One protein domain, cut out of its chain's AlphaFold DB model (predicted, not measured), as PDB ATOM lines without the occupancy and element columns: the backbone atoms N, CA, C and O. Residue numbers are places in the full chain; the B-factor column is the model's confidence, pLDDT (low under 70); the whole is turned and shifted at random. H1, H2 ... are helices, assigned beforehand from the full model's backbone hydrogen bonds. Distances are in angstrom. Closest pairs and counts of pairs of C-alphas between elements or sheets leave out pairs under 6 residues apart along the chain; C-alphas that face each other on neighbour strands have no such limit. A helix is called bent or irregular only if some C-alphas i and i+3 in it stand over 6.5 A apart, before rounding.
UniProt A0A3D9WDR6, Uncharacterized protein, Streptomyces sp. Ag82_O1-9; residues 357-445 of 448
ATOM      1  N   PRO A 357     109.016 172.842 211.279       85.25
ATOM      2  CA  PRO A 357     110.344 172.241 211.153       85.25
ATOM      3  C   PRO A 357     110.385 171.145 210.072       85.25
ATOM      4  O   PRO A 357     109.406 170.426 209.872       85.25
ATOM      5  N   LEU A 358     111.545 170.967 209.425       84.31
ATOM      6  CA  LEU A 358     111.742 169.977 208.356       84.31
ATOM      7  C   LEU A 358     111.425 168.550 208.846       84.31
ATOM      8  O   LEU A 358     112.086 168.019 209.748       84.31
ATOM      9  N   LYS A 359     110.449 167.888 208.215       80.12
ATOM     10  CA  LYS A 359     109.990 166.518 208.537       80.12
ATOM     11  C   LYS A 359     110.276 165.552 207.380       80.12
ATOM     12  O   LYS A 359     110.341 165.953 206.228       80.12
ATOM     13  N   GLY A 360     110.453 164.263 207.691       78.50
ATOM     14  CA  GLY A 360     110.626 163.197 206.689       78.50
ATOM     15  C   GLY A 360     112.061 162.662 206.513       78.50
ATOM     16  O   GLY A 360     112.935 162.929 207.342       78.50
ATOM     17  N   PRO A 361     112.312 161.841 205.478       78.00
ATOM     18  CA  PRO A 361     113.635 161.284 205.178       78.00
ATOM     19  C   PRO A 361     114.681 162.367 204.875       78.00
ATOM     20  O   PRO A 361     114.344 163.440 204.382       78.00
ATOM     21  N   ALA A 362     115.965 162.079 205.119       78.75
ATOM     22  CA  ALA A 362     117.052 163.056 204.973       78.75
ATOM     23  C   ALA A 362     117.142 163.684 203.568       78.75
ATOM     24  O   ALA A 362     117.342 164.890 203.458       78.75
ATOM     25  N   ALA A 363     116.935 162.893 202.509       79.94
ATOM     26  CA  ALA A 363     116.938 163.391 201.131       79.94
ATOM     27  C   ALA A 363     115.800 164.392 200.874       79.94
ATOM     28  O   ALA A 363     116.024 165.443 200.285       79.94
ATOM     29  N   TYR A 364     114.604 164.106 201.391       81.94
ATOM     30  CA  TYR A 364     113.447 164.988 201.257       81.94
ATOM     31  C   TYR A 364     113.601 166.264 202.093       81.94
ATOM     32  O   TYR A 364     113.366 167.356 201.594       81.94
ATOM     33  N   LYS A 365     114.096 166.161 203.335       85.81
ATOM     34  CA  LYS A 365     114.426 167.341 204.154       85.81
ATOM     35  C   LYS A 365     115.423 168.261 203.457       85.81
ATOM     36  O   LYS A 365     115.283 169.474 203.543       85.81
ATOM     37  N   ARG A 366     116.423 167.682 202.787       85.31
ATOM     38  CA  ARG A 366     117.416 168.428 202.016       85.31
ATOM     39  C   ARG A 366     116.785 169.121 200.811       85.31
ATOM     40  O   ARG A 366     117.002 170.310 200.651       85.31
ATOM     41  N   GLN A 367     115.959 168.412 200.045       85.62
ATOM     42  CA  GLN A 367     115.222 168.973 198.910       85.62
ATOM     43  C   GLN A 367     114.314 170.139 199.334       85.62
ATOM     44  O   GLN A 367     114.344 171.197 198.716       85.62
ATOM     45  N   VAL A 368     113.546 169.973 200.417       87.44
ATOM     46  CA  VAL A 368     112.686 171.032 200.973       87.44
ATOM     47  C   VAL A 368     113.529 172.208 201.464       87.44
ATOM     48  O   VAL A 368     113.205 173.347 201.166       87.44
ATOM     49  N   ALA A 369     114.636 171.958 202.169       88.25
ATOM     50  CA  ALA A 369     115.522 173.023 202.637       88.25
ATOM     51  C   ALA A 369     116.182 173.802 201.488       88.25
ATOM     52  O   ALA A 369     116.303 175.018 201.581       88.25
ATOM     53  N   GLU A 370     116.605 173.122 200.420       87.88
ATOM     54  CA  GLU A 370     117.174 173.751 199.223       87.88
ATOM     55  C   GLU A 370     116.116 174.588 198.486       87.88
ATOM     56  O   GLU A 370     116.414 175.704 198.073       87.88
ATOM     57  N   ALA A 371     114.873 174.104 198.395       86.69
ATOM     58  CA  ALA A 371     113.767 174.850 197.795       86.69
ATOM     59  C   ALA A 371     113.362 176.081 198.626       86.69
ATOM     60  O   ALA A 371     113.199 177.163 198.071       86.69
ATOM     61  N   LEU A 372     113.271 175.947 199.957       88.44
ATOM     62  CA  LEU A 372     113.016 177.073 200.862       88.44
ATOM     63  C   LEU A 372     114.128 178.130 200.767       88.44
ATOM     64  O   LEU A 372     113.832 179.315 200.720       88.44
ATOM     65  N   ALA A 373     115.397 177.714 200.706       85.94
ATOM     66  CA  ALA A 373     116.534 178.631 200.603       85.94
ATOM     67  C   ALA A 373     116.675 179.307 199.228       85.94
ATOM     68  O   ALA A 373     117.454 180.251 199.105       85.94
ATOM     69  N   ALA A 374     115.993 178.807 198.196       85.12
ATOM     70  CA  ALA A 374     116.006 179.378 196.851       85.12
ATOM     71  C   ALA A 374     114.849 180.361 196.598       85.12
ATOM     72  O   ALA A 374     114.889 181.077 195.599       85.12
ATOM     73  N   SER A 375     113.827 180.381 197.462       86.06
ATOM     74  CA  SER A 375     112.628 181.199 197.274       86.06
ATOM     75  C   SER A 375     112.852 182.648 197.680       86.06
ATOM     76  O   SER A 375     113.131 182.909 198.844       86.06
ATOM     77  N   ARG A 376     112.590 183.614 196.791       84.19
ATOM     78  CA  ARG A 376     112.774 185.056 197.066       84.19
ATOM     79  C   ARG A 376     111.987 185.600 198.267       84.19
ATOM     80  O   ARG A 376     112.294 186.689 198.742       84.19
ATOM     81  N   PHE A 377     110.972 184.874 198.737       84.94
ATOM     82  CA  PHE A 377     110.148 185.246 199.892       84.94
ATOM     83  C   PHE A 377     110.681 184.699 201.226       84.94
ATOM     84  O   PHE A 377     110.115 185.003 202.278       84.94
ATOM     85  N   ALA A 378     111.756 183.903 201.211       84.56
ATOM     86  CA  ALA A 378     112.415 183.446 202.425       84.56
ATOM     87  C   ALA A 378     113.182 184.597 203.088       84.56
ATOM     88  O   ALA A 378     114.051 185.230 202.486       84.56
ATOM     89  N   ASP A 379     112.864 184.863 204.349       82.56
ATOM     90  CA  ASP A 379     113.523 185.893 205.137       82.56
ATOM     91  C   ASP A 379     114.573 185.310 206.092       82.56
ATOM     92  O   ASP A 379     114.772 184.098 206.213       82.56
ATOM     93  N   ALA A 380     115.259 186.208 206.792       77.69
ATOM     94  CA  ALA A 380     116.291 185.876 207.761       77.69
ATOM     95  C   ALA A 380     115.821 184.859 208.831       77.69
ATOM     96  O   ALA A 380     116.556 183.932 209.186       77.69
ATOM     97  N   ASP A 381     114.584 184.976 209.316       81.94
ATOM     98  CA  ASP A 381     114.051 184.097 210.361       81.94
ATOM     99  C   ASP A 381     113.765 182.678 209.845       81.94
ATOM    100  O   ASP A 381     113.967 181.697 210.573       81.94
ATOM    101  N   LEU A 382     113.310 182.542 208.595       85.38
ATOM    102  CA  LEU A 382     113.115 181.246 207.940       85.38
ATOM    103  C   LEU A 382     114.459 180.581 207.616       85.38
ATOM    104  O   LEU A 382     114.644 179.394 207.903       85.38
ATOM    105  N   LEU A 383     115.427 181.342 207.098       84.69
ATOM    106  CA  LEU A 383     116.765 180.839 206.770       84.69
ATOM    107  C   LEU A 383     117.523 180.340 208.010       84.69
ATOM    108  O   LEU A 383     118.222 179.327 207.931       84.69
ATOM    109  N   ARG A 384     117.334 180.978 209.176       83.06
ATOM    110  CA  ARG A 384     117.931 180.557 210.462       83.06
ATOM    111  C   ARG A 384     117.516 179.145 210.891       83.06
ATOM    112  O   ARG A 384     118.234 178.494 211.648       83.06
ATOM    113  N   GLN A 385     116.366 178.667 210.423       86.62
ATOM    114  CA  GLN A 385     115.819 177.352 210.767       86.62
ATOM    115  C   GLN A 385     116.276 176.239 209.808       86.62
ATOM    116  O   GLN A 385     115.974 175.062 210.037       86.62
ATOM    117  N   LEU A 386     117.015 176.581 208.747       86.69
ATOM    118  CA  LEU A 386     117.564 175.633 207.779       86.69
ATOM    119  C   LEU A 386     118.970 175.155 208.183       86.69
ATOM    120  O   LEU A 386     119.678 175.825 208.936       86.69
ATOM    121  N   PRO A 387     119.434 174.000 207.668       86.06
ATOM    122  CA  PRO A 387     120.826 173.595 207.828       86.06
ATOM    123  C   PRO A 387     121.779 174.676 207.296       86.06
ATOM    124  O   PRO A 387     121.684 175.070 206.135       86.06
ATOM    125  N   ALA A 388     122.743 175.103 208.121       77.38
ATOM    126  CA  ALA A 388     123.659 176.211 207.808       77.38
ATOM    127  C   ALA A 388     124.390 176.048 206.462       77.38
ATOM    128  O   ALA A 388     124.592 177.015 205.742       77.38
ATOM    129  N   ALA A 389     124.730 174.811 206.087       77.06
ATOM    130  CA  ALA A 389     125.349 174.483 204.804       77.06
ATOM    131  C   ALA A 389     124.505 174.880 203.575       77.06
ATOM    132  O   ALA A 389     125.071 175.170 202.524       77.06
ATOM    133  N   ILE A 390     123.175 174.865 203.705       81.06
ATOM    134  CA  ILE A 390     122.218 175.183 202.637       81.06
ATOM    135  C   ILE A 390     121.901 176.681 202.657       81.06
ATOM    136  O   ILE A 390     121.982 177.324 201.617       81.06
ATOM    137  N   ALA A 391     121.636 177.253 203.838       79.56
ATOM    138  CA  ALA A 391     121.360 178.684 203.982       79.56
ATOM    139  C   ALA A 391     122.546 179.561 203.532       79.56
ATOM    140  O   ALA A 391     122.359 180.493 202.761       79.56
ATOM    141  N   LEU A 392     123.777 179.221 203.940       74.69
ATOM    142  CA  LEU A 392     124.998 179.953 203.561       74.69
ATOM    143  C   LEU A 392     125.449 179.678 202.114       74.69
ATOM    144  O   LEU A 392     126.261 180.414 201.556       74.69
ATOM    145  N   GLY A 393     124.966 178.584 201.517       69.62
ATOM    146  CA  GLY A 393     125.260 178.209 200.136       69.62
ATOM    147  C   GLY A 393     124.295 178.808 199.109       69.62
ATOM    148  O   GLY A 393     124.561 178.687 197.914       69.62
ATOM    149  N   SER A 394     123.190 179.422 199.546       70.50
ATOM    150  CA  SER A 394     122.221 180.059 198.654       70.50
ATOM    151  C   SER A 394     122.679 181.461 198.262       70.50
ATOM    152  O   SER A 394     122.942 182.305 199.115       70.50
ATOM    153  N   THR A 395     122.744 181.730 196.959       66.25
ATOM    154  CA  THR A 395     123.067 183.058 196.415       66.25
ATOM    155  C   THR A 395     121.848 183.976 196.320       66.25
ATOM    156  O   THR A 395     122.009 185.160 196.050       66.25
ATOM    157  N   ALA A 396     120.634 183.454 196.532       67.12
ATOM    158  CA  ALA A 396     119.388 184.208 196.370       67.12
ATOM    159  C   ALA A 396     119.130 185.224 197.500       67.12
ATOM    160  O   ALA A 396     118.432 186.210 197.287       67.12
ATOM    161  N   HIS A 397     119.725 185.018 198.682       69.56
ATOM    162  CA  HIS A 397     119.503 185.843 199.879       69.56
ATOM    163  C   HIS A 397     120.792 186.410 200.463       69.56
ATOM    164  O   HIS A 397     120.895 186.561 201.682       69.56
ATOM    165  N   ALA A 398     121.776 186.725 199.617       66.94
ATOM    166  CA  ALA A 398     123.041 187.278 200.086       66.94
ATOM    167  C   ALA A 398     122.876 188.485 201.044       66.94
ATOM    168  O   ALA A 398     123.417 188.419 202.152       66.94
ATOM    169  N   PRO A 399     121.978 189.456 200.766       67.75
ATOM    170  CA  PRO A 399     121.709 190.559 201.690       67.75
ATOM    171  C   PRO A 399     121.073 190.120 203.023       67.75
ATOM    172  O   PRO A 399     121.409 190.637 204.086       67.75
ATOM    173  N   GLY A 400     120.150 189.152 202.999       67.38
ATOM    174  CA  GLY A 400     119.447 188.683 204.202       67.38
ATOM    175  C   GLY A 400     120.334 187.842 205.125       67.38
ATOM    176  O   GLY A 400     120.241 187.934 206.350       67.38
ATOM    177  N   VAL A 401     121.238 187.051 204.543       70.06
ATOM    178  CA  VAL A 401     122.259 186.295 205.278       70.06
ATOM    179  C   VAL A 401     123.330 187.238 205.830       70.06
ATOM    180  O   VAL A 401     123.720 187.083 206.986       70.06
ATOM    181  N   ALA A 402     123.751 188.250 205.064       70.19
ATOM    182  CA  ALA A 402     124.670 189.290 205.526       70.19
ATOM    183  C   ALA A 402     124.114 190.045 206.748       70.19
ATOM    184  O   ALA A 402     124.804 190.159 207.759       70.19
ATOM    185  N   GLN A 403     122.838 190.447 206.719       69.75
ATOM    186  CA  GLN A 403     122.170 191.093 207.860       69.75
ATOM    187  C   GLN A 403     122.114 190.207 209.114       69.75
ATOM    188  O   GLN A 403     122.305 190.698 210.227       69.75
ATOM    189  N   LEU A 404     121.877 188.898 208.967       70.38
ATOM    190  CA  LEU A 404     121.933 187.959 210.095       70.38
ATOM    191  C   LEU A 404     123.334 187.865 210.693       70.38
ATOM    192  O   LEU A 404     123.480 187.856 211.914       70.38
ATOM    193  N   LEU A 405     124.357 187.780 209.841       75.06
ATOM    194  CA  LEU A 405     125.744 187.689 210.283       75.06
ATOM    195  C   LEU A 405     126.187 188.976 210.975       75.06
ATOM    196  O   LEU A 405     126.771 188.899 212.050       75.06
ATOM    197  N   GLN A 406     125.827 190.139 210.435       74.38
ATOM    198  CA  GLN A 406     126.084 191.431 211.066       74.38
ATOM    199  C   GLN A 406     125.368 191.554 212.420       74.38
ATOM    200  O   GLN A 406     125.969 191.992 213.397       74.38
ATOM    201  N   ARG A 407     124.113 191.097 212.524       75.69
ATOM    202  CA  ARG A 407     123.352 191.107 213.785       75.69
ATOM    203  C   ARG A 407     123.953 190.198 214.863       75.69
ATOM    204  O   ARG A 407     123.855 190.522 216.043       75.69
ATOM    205  N   GLU A 408     124.518 189.055 214.481       75.31
ATOM    206  CA  GLU A 408     125.042 188.055 215.424       75.31
ATOM    207  C   GLU A 408     126.536 188.248 215.746       75.31
ATOM    208  O   GLU A 408     126.963 187.928 216.855       75.31
ATOM    209  N   LEU A 409     127.338 188.764 214.807       77.06
ATOM    210  CA  LEU A 409     128.788 188.947 214.966       77.06
ATOM    211  C   LEU A 409     129.192 190.400 215.259       77.06
ATOM    212  O   LEU A 409     130.228 190.610 215.892       77.06
ATOM    213  N   GLY A 410     128.388 191.392 214.856       75.38
ATOM    214  CA  GLY A 410     128.687 192.817 215.043       75.38
ATOM    215  C   GLY A 410     130.080 193.199 214.530       75.38
ATOM    216  O   GLY A 410     130.533 192.687 213.508       75.38
ATOM    217  N   ASP A 411     130.795 194.035 215.288       74.88
ATOM    218  CA  ASP A 411     132.159 194.492 214.962       74.88
ATOM    219  C   ASP A 411     133.270 193.542 215.465       74.88
ATOM    220  O   ASP A 411     134.446 193.907 215.541       74.88
ATOM    221  N   ASN A 412     132.930 192.313 215.867       78.25
ATOM    222  CA  ASN A 412     133.890 191.382 216.460       78.25
ATOM    223  C   ASN A 412     134.773 190.710 215.392       78.25
ATOM    224  O   ASN A 412     134.440 189.636 214.885       78.25
ATOM    225  N   ALA A 413     135.919 191.322 215.086       71.81
ATOM    226  CA  ALA A 413     136.876 190.840 214.085       71.81
ATOM    227  C   ALA A 413     137.328 189.378 214.306       71.81
ATOM    228  O   ALA A 413     137.356 188.593 213.356       71.81
ATOM    229  N   ASP A 414     137.584 188.974 215.555       75.88
ATOM    230  CA  ASP A 414     137.963 187.591 215.887       75.88
ATOM    231  C   ASP A 414     136.794 186.612 215.659       75.88
ATOM    232  O   ASP A 414     136.983 185.458 215.252       75.88
ATOM    233  N   GLY A 415     135.562 187.078 215.890       76.62
ATOM    234  CA  GLY A 415     134.326 186.351 215.602       76.62
ATOM    235  C   GLY A 415     134.129 186.104 214.106       76.62
ATOM    236  O   GLY A 415     133.808 184.979 213.709       76.62
ATOM    237  N   TRP A 416     134.396 187.116 213.277       76.81
ATOM    238  CA  TRP A 416     134.373 187.012 211.817       76.81
ATOM    239  C   TRP A 416     135.433 186.039 211.288       76.81
ATOM    240  O   TRP A 416     135.119 185.180 210.458       76.81
ATOM    241  N   GLU A 417     136.659 186.084 211.813       74.62
ATOM    242  CA  GLU A 417     137.728 185.171 211.390       74.62
ATOM    243  C   GLU A 417     137.422 183.711 211.779       74.62
ATOM    244  O   GLU A 417     137.584 182.777 210.981       74.62
ATOM    245  N   ALA A 418     136.911 183.494 212.996       77.00
ATOM    246  CA  ALA A 418     136.491 182.177 213.465       77.00
ATOM    247  C   ALA A 418     135.295 181.626 212.667       77.00
ATOM    248  O   ALA A 418     135.238 180.417 212.396       77.00
ATOM    249  N   PHE A 419     134.356 182.492 212.280       76.12
ATOM    250  CA  PHE A 419     133.226 182.146 211.423       76.12
ATOM    251  C   PHE A 419     133.701 181.730 210.025       76.12
ATOM    252  O   PHE A 419     133.412 180.607 209.598       76.12
ATOM    253  N   ALA A 420     134.521 182.549 209.361       71.62
ATOM    254  CA  ALA A 420     135.058 182.261 208.029       71.62
ATOM    255  C   ALA A 420     135.811 180.916 207.987       71.62
ATOM    256  O   ALA A 420     135.596 180.086 207.096       71.62
ATOM    257  N   ARG A 421     136.619 180.633 209.018       72.94
ATOM    258  CA  ARG A 421     137.367 179.372 209.152       72.94
ATOM    259  C   ARG A 421     136.463 178.144 209.338       72.94
ATOM    260  O   ARG A 421     136.823 177.050 208.899       72.94
ATOM    261  N   LYS A 422     135.302 178.294 209.991       71.75
ATOM    262  CA  LYS A 422     134.316 177.215 210.194       71.75
ATOM    263  C   LYS A 422     133.451 176.978 208.957       71.75
ATOM    264  O   LYS A 422     133.229 175.819 208.610       71.75
ATOM    265  N   VAL A 423     133.006 178.030 208.267       68.88
ATOM    266  CA  VAL A 423     132.169 177.888 207.060       68.88
ATOM    267  C   VAL A 423     132.942 177.263 205.904       68.88
ATOM    268  O   VAL A 423     132.397 176.400 205.215       68.88
ATOM    269  N   GLY A 424     134.238 177.569 205.774       63.84
ATOM    270  CA  GLY A 424     135.113 176.930 204.787       63.84
ATOM    271  C   GLY A 424     135.183 175.397 204.880       63.84
ATOM    272  O   GLY A 424     135.594 174.744 203.926       63.84
ATOM    273  N   ARG A 425     134.756 174.804 206.007       65.00
ATOM    274  CA  ARG A 425     134.712 173.347 206.228       65.00
ATOM    275  C   ARG A 425     133.341 172.715 205.966       65.00
ATOM    276  O   ARG A 425     133.253 171.490 205.962       65.00
ATOM    277  N   LEU A 426     132.280 173.508 205.794       62.19
ATOM    278  CA  LEU A 426     130.900 173.011 205.724       62.19
ATOM    279  C   LEU A 426     130.470 172.632 204.299       62.19
ATOM    280  O   LEU A 426     129.861 171.577 204.137       62.19
ATOM    281  N   THR A 427     130.792 173.428 203.268       58.88
ATOM    282  CA  THR A 427     130.599 173.059 201.844       58.88
ATOM    283  C   THR A 427     131.573 173.809 200.918       58.88
ATOM    284  O   THR A 427     132.003 174.916 201.229       58.88
ATOM    285  N   SER A 428     131.892 173.238 199.746       58.66
ATOM    286  CA  SER A 428     132.747 173.868 198.715       58.66
ATOM    287  C   SER A 428     132.051 174.951 197.875       58.66
ATOM    288  O   SER A 428     132.712 175.655 197.114       58.66
ATOM    289  N   ASN A 429     130.722 175.067 197.979       57.06
ATOM    290  CA  ASN A 429     129.944 176.123 197.326       57.06
ATOM    291  C   ASN A 429     129.777 177.342 198.241       57.06
ATOM    292  O   ASN A 429     129.838 178.461 197.744       57.06
ATOM    293  N   ALA A 430     129.667 177.140 199.562       55.75
ATOM    294  CA  ALA A 430     129.630 178.235 200.530       55.75
ATOM    295  C   ALA A 430     130.904 179.086 200.473       55.75
ATOM    296  O   ALA A 430     130.823 180.289 200.638       55.75
ATOM    297  N   THR A 431     132.069 178.505 200.163       56.41
ATOM    298  CA  THR A 431     133.324 179.252 199.955       56.41
ATOM    299  C   THR A 431     133.303 180.183 198.743       56.41
ATOM    300  O   THR A 431     134.044 181.162 198.740       56.41
ATOM    301  N   LYS A 432     132.479 179.910 197.721       61.19
ATOM    302  CA  LYS A 432     132.360 180.774 196.533       61.19
ATOM    303  C   LYS A 432     131.447 181.972 196.784       61.19
ATOM    304  O   LYS A 432     131.744 183.050 196.288       61.19
ATOM    305  N   SER A 433     130.372 181.788 197.551       60.66
ATOM    306  CA  SER A 433     129.471 182.868 197.977       60.66
ATOM    307  C   SER A 433     129.990 183.636 199.198       60.66
ATOM    308  O   SER A 433     129.557 184.759 199.425       60.66
ATOM    309  N   LEU A 434     130.928 183.063 199.971       60.97
ATOM    310  CA  LEU A 434     131.415 183.636 201.230       60.97
ATOM    311  C   LEU A 434     132.057 185.011 201.073       60.97
ATOM    312  O   LEU A 434     131.852 185.854 201.930       60.97
ATOM    313  N   SER A 435     132.865 185.216 200.030       61.28
ATOM    314  CA  SER A 435     133.561 186.492 199.811       61.28
ATOM    315  C   SER A 435     132.555 187.612 199.572       61.28
ATOM    316  O   SER A 435     132.547 188.571 200.323       61.28
ATOM    317  N   ALA A 436     131.614 187.407 198.647       64.25
ATOM    318  CA  ALA A 436     130.525 188.347 198.391       64.25
ATOM    319  C   ALA A 436     129.645 188.598 199.633       64.25
ATOM    320  O   ALA A 436     129.286 189.736 199.900       64.25
ATOM    321  N   LEU A 437     129.340 187.558 200.419       62.44
ATOM    322  CA  LEU A 437     128.565 187.675 201.664       62.44
ATOM    323  C   LEU A 437     129.303 188.447 202.768       62.44
ATOM    324  O   LEU A 437     128.672 189.170 203.534       62.44
ATOM    325  N   LEU A 438     130.618 188.246 202.886       63.72
ATOM    326  CA  LEU A 438     131.465 188.936 203.858       63.72
ATOM    327  C   LEU A 438     131.672 190.395 203.454       63.72
ATOM    328  O   LEU A 438     131.530 191.267 204.303       63.72
ATOM    329  N   ASP A 439     131.933 190.655 202.173       65.38
ATOM    330  CA  ASP A 439     132.079 192.008 201.635       65.38
ATOM    331  C   ASP A 439     130.767 192.796 201.809       65.38
ATOM    332  O   ASP A 439     130.780 193.905 202.332       65.38
ATOM    333  N   GLU A 440     129.610 192.193 201.509       63.34
ATOM    334  CA  GLU A 440     128.294 192.831 201.667       63.34
ATOM    335  C   GLU A 440     127.909 193.072 203.143       63.34
ATOM    336  O   GLU A 440     127.301 194.095 203.467       63.34
ATOM    337  N   ALA A 441     128.297 192.180 204.064       59.47
ATOM    338  CA  ALA A 441     128.068 192.348 205.506       59.47
ATOM    339  C   ALA A 441     129.007 193.375 206.167       59.47
ATOM    340  O   ALA A 441     128.640 193.978 207.176       59.47
ATOM    341  N   LEU A 442     130.210 193.567 205.619       60.69
ATOM    342  CA  LEU A 442     131.191 194.541 206.101       60.69
ATOM    343  C   LEU A 442     130.943 195.939 205.503       60.69
ATOM    344  O   LEU A 442     131.044 196.930 206.226       60.69
ATOM    345  N   ASP A 443     130.533 196.033 204.234       57.53
ATOM    346  CA  ASP A 443     130.213 197.308 203.573       57.53
ATOM    347  C   ASP A 443     128.938 197.954 204.136       57.53
ATOM    348  O   ASP A 443     128.883 199.175 204.305       57.53
ATOM    349  N   SER A 444     127.937 197.155 204.516       51.34
ATOM    350  CA  SER A 444     126.696 197.638 205.147       51.34
ATOM    351  C   SER A 444     126.888 198.206 206.565       51.34
ATOM    352  O   SER A 444     125.967 198.820 207.104       51.34
ATOM    353  N   GLY A 445     128.077 198.068 207.164       46.00
ATOM    354  CA  GLY A 445     128.472 198.733 208.414       46.00
ATOM    355  C   GLY A 445     129.162 200.094 208.232       46.00
ATOM    356  O   GLY A 445     129.325 200.826 209.203       46.00
TER     357      GLY A 445
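What this domain is: This is residues 357 to 445 of the 448 residues of an uncharacterized protein of Streptomyces sp. Ag82_O1-9 (UniProt A0A3D9WDR6). One helix, H1, lies at one end of the long axis and three helices, H4, H5 and H6, cluster at the other, with the short helices H2 and H3 between. In the cluster H5 and H6 run opposite ways at a small angle, and H4 packs steeply on the later part of H6. The 89 printed residues hold six named helices, H1 to H6 in chain order, and no named strand: all helix. The whole is compact, with a radius of gyration of the C-alphas of 13.0 A and spans of 39 by 26 by 20 A.

How they stand to each other: H1, residues 362 to 374, touches H3, residues 388 to 391, with residues 369 to 373 alone; the closest C-alphas, of Ala 373 and Ala 391, are 5.9 A apart. H2, residues 380 to 383, touches residues 400 to 404 of H4, residues 398 to 409, closest at the C-alphas of Ala 380 and Gly 400, 5.5 A. H6, residues 430 to 443, touches H4 with residues 436 to 442 alone; the closest C-alphas, of Ala 402 and Ala 441, are 4.6 A apart, and the two helices run the same way at a steep tilt of 69.8 degrees, only just short of about perpendicular. H5, residues 413 to 423, and H6 form a helical hairpin at a shallow tilt of 21 degrees; they only just touch, with 3 pairs of C-alphas within 8 A, the closest Val 423 and Ala 430, 7.0 A. H1 is apart from H4, H5 and H6. Every O i to N i+4 pair is within hydrogen-bond range in H1, H4 and H5, and 8 of 10 in H6; H2 and H3 are too short for such a pair.

Where its parts are: H1 begins at C-alpha 362 (117.052, 163.056, 204.973) and is 18.3 A long; H4 is 16.0 A and H5 15.5 A. H6, 19.3 A, ends at C-alpha 443 (130.213, 197.308, 203.573) and is only just irregular: C-alphas 432 and 435 are 6.7 A apart.

The domain as a whole: The two C-alphas farthest apart, of Pro 361 and Gly 445, are 40.4 A apart. The printed part has no cut and no long link. Mean pLDDT of the printed part is 73.7; residues 423 to 445 are among those under 70.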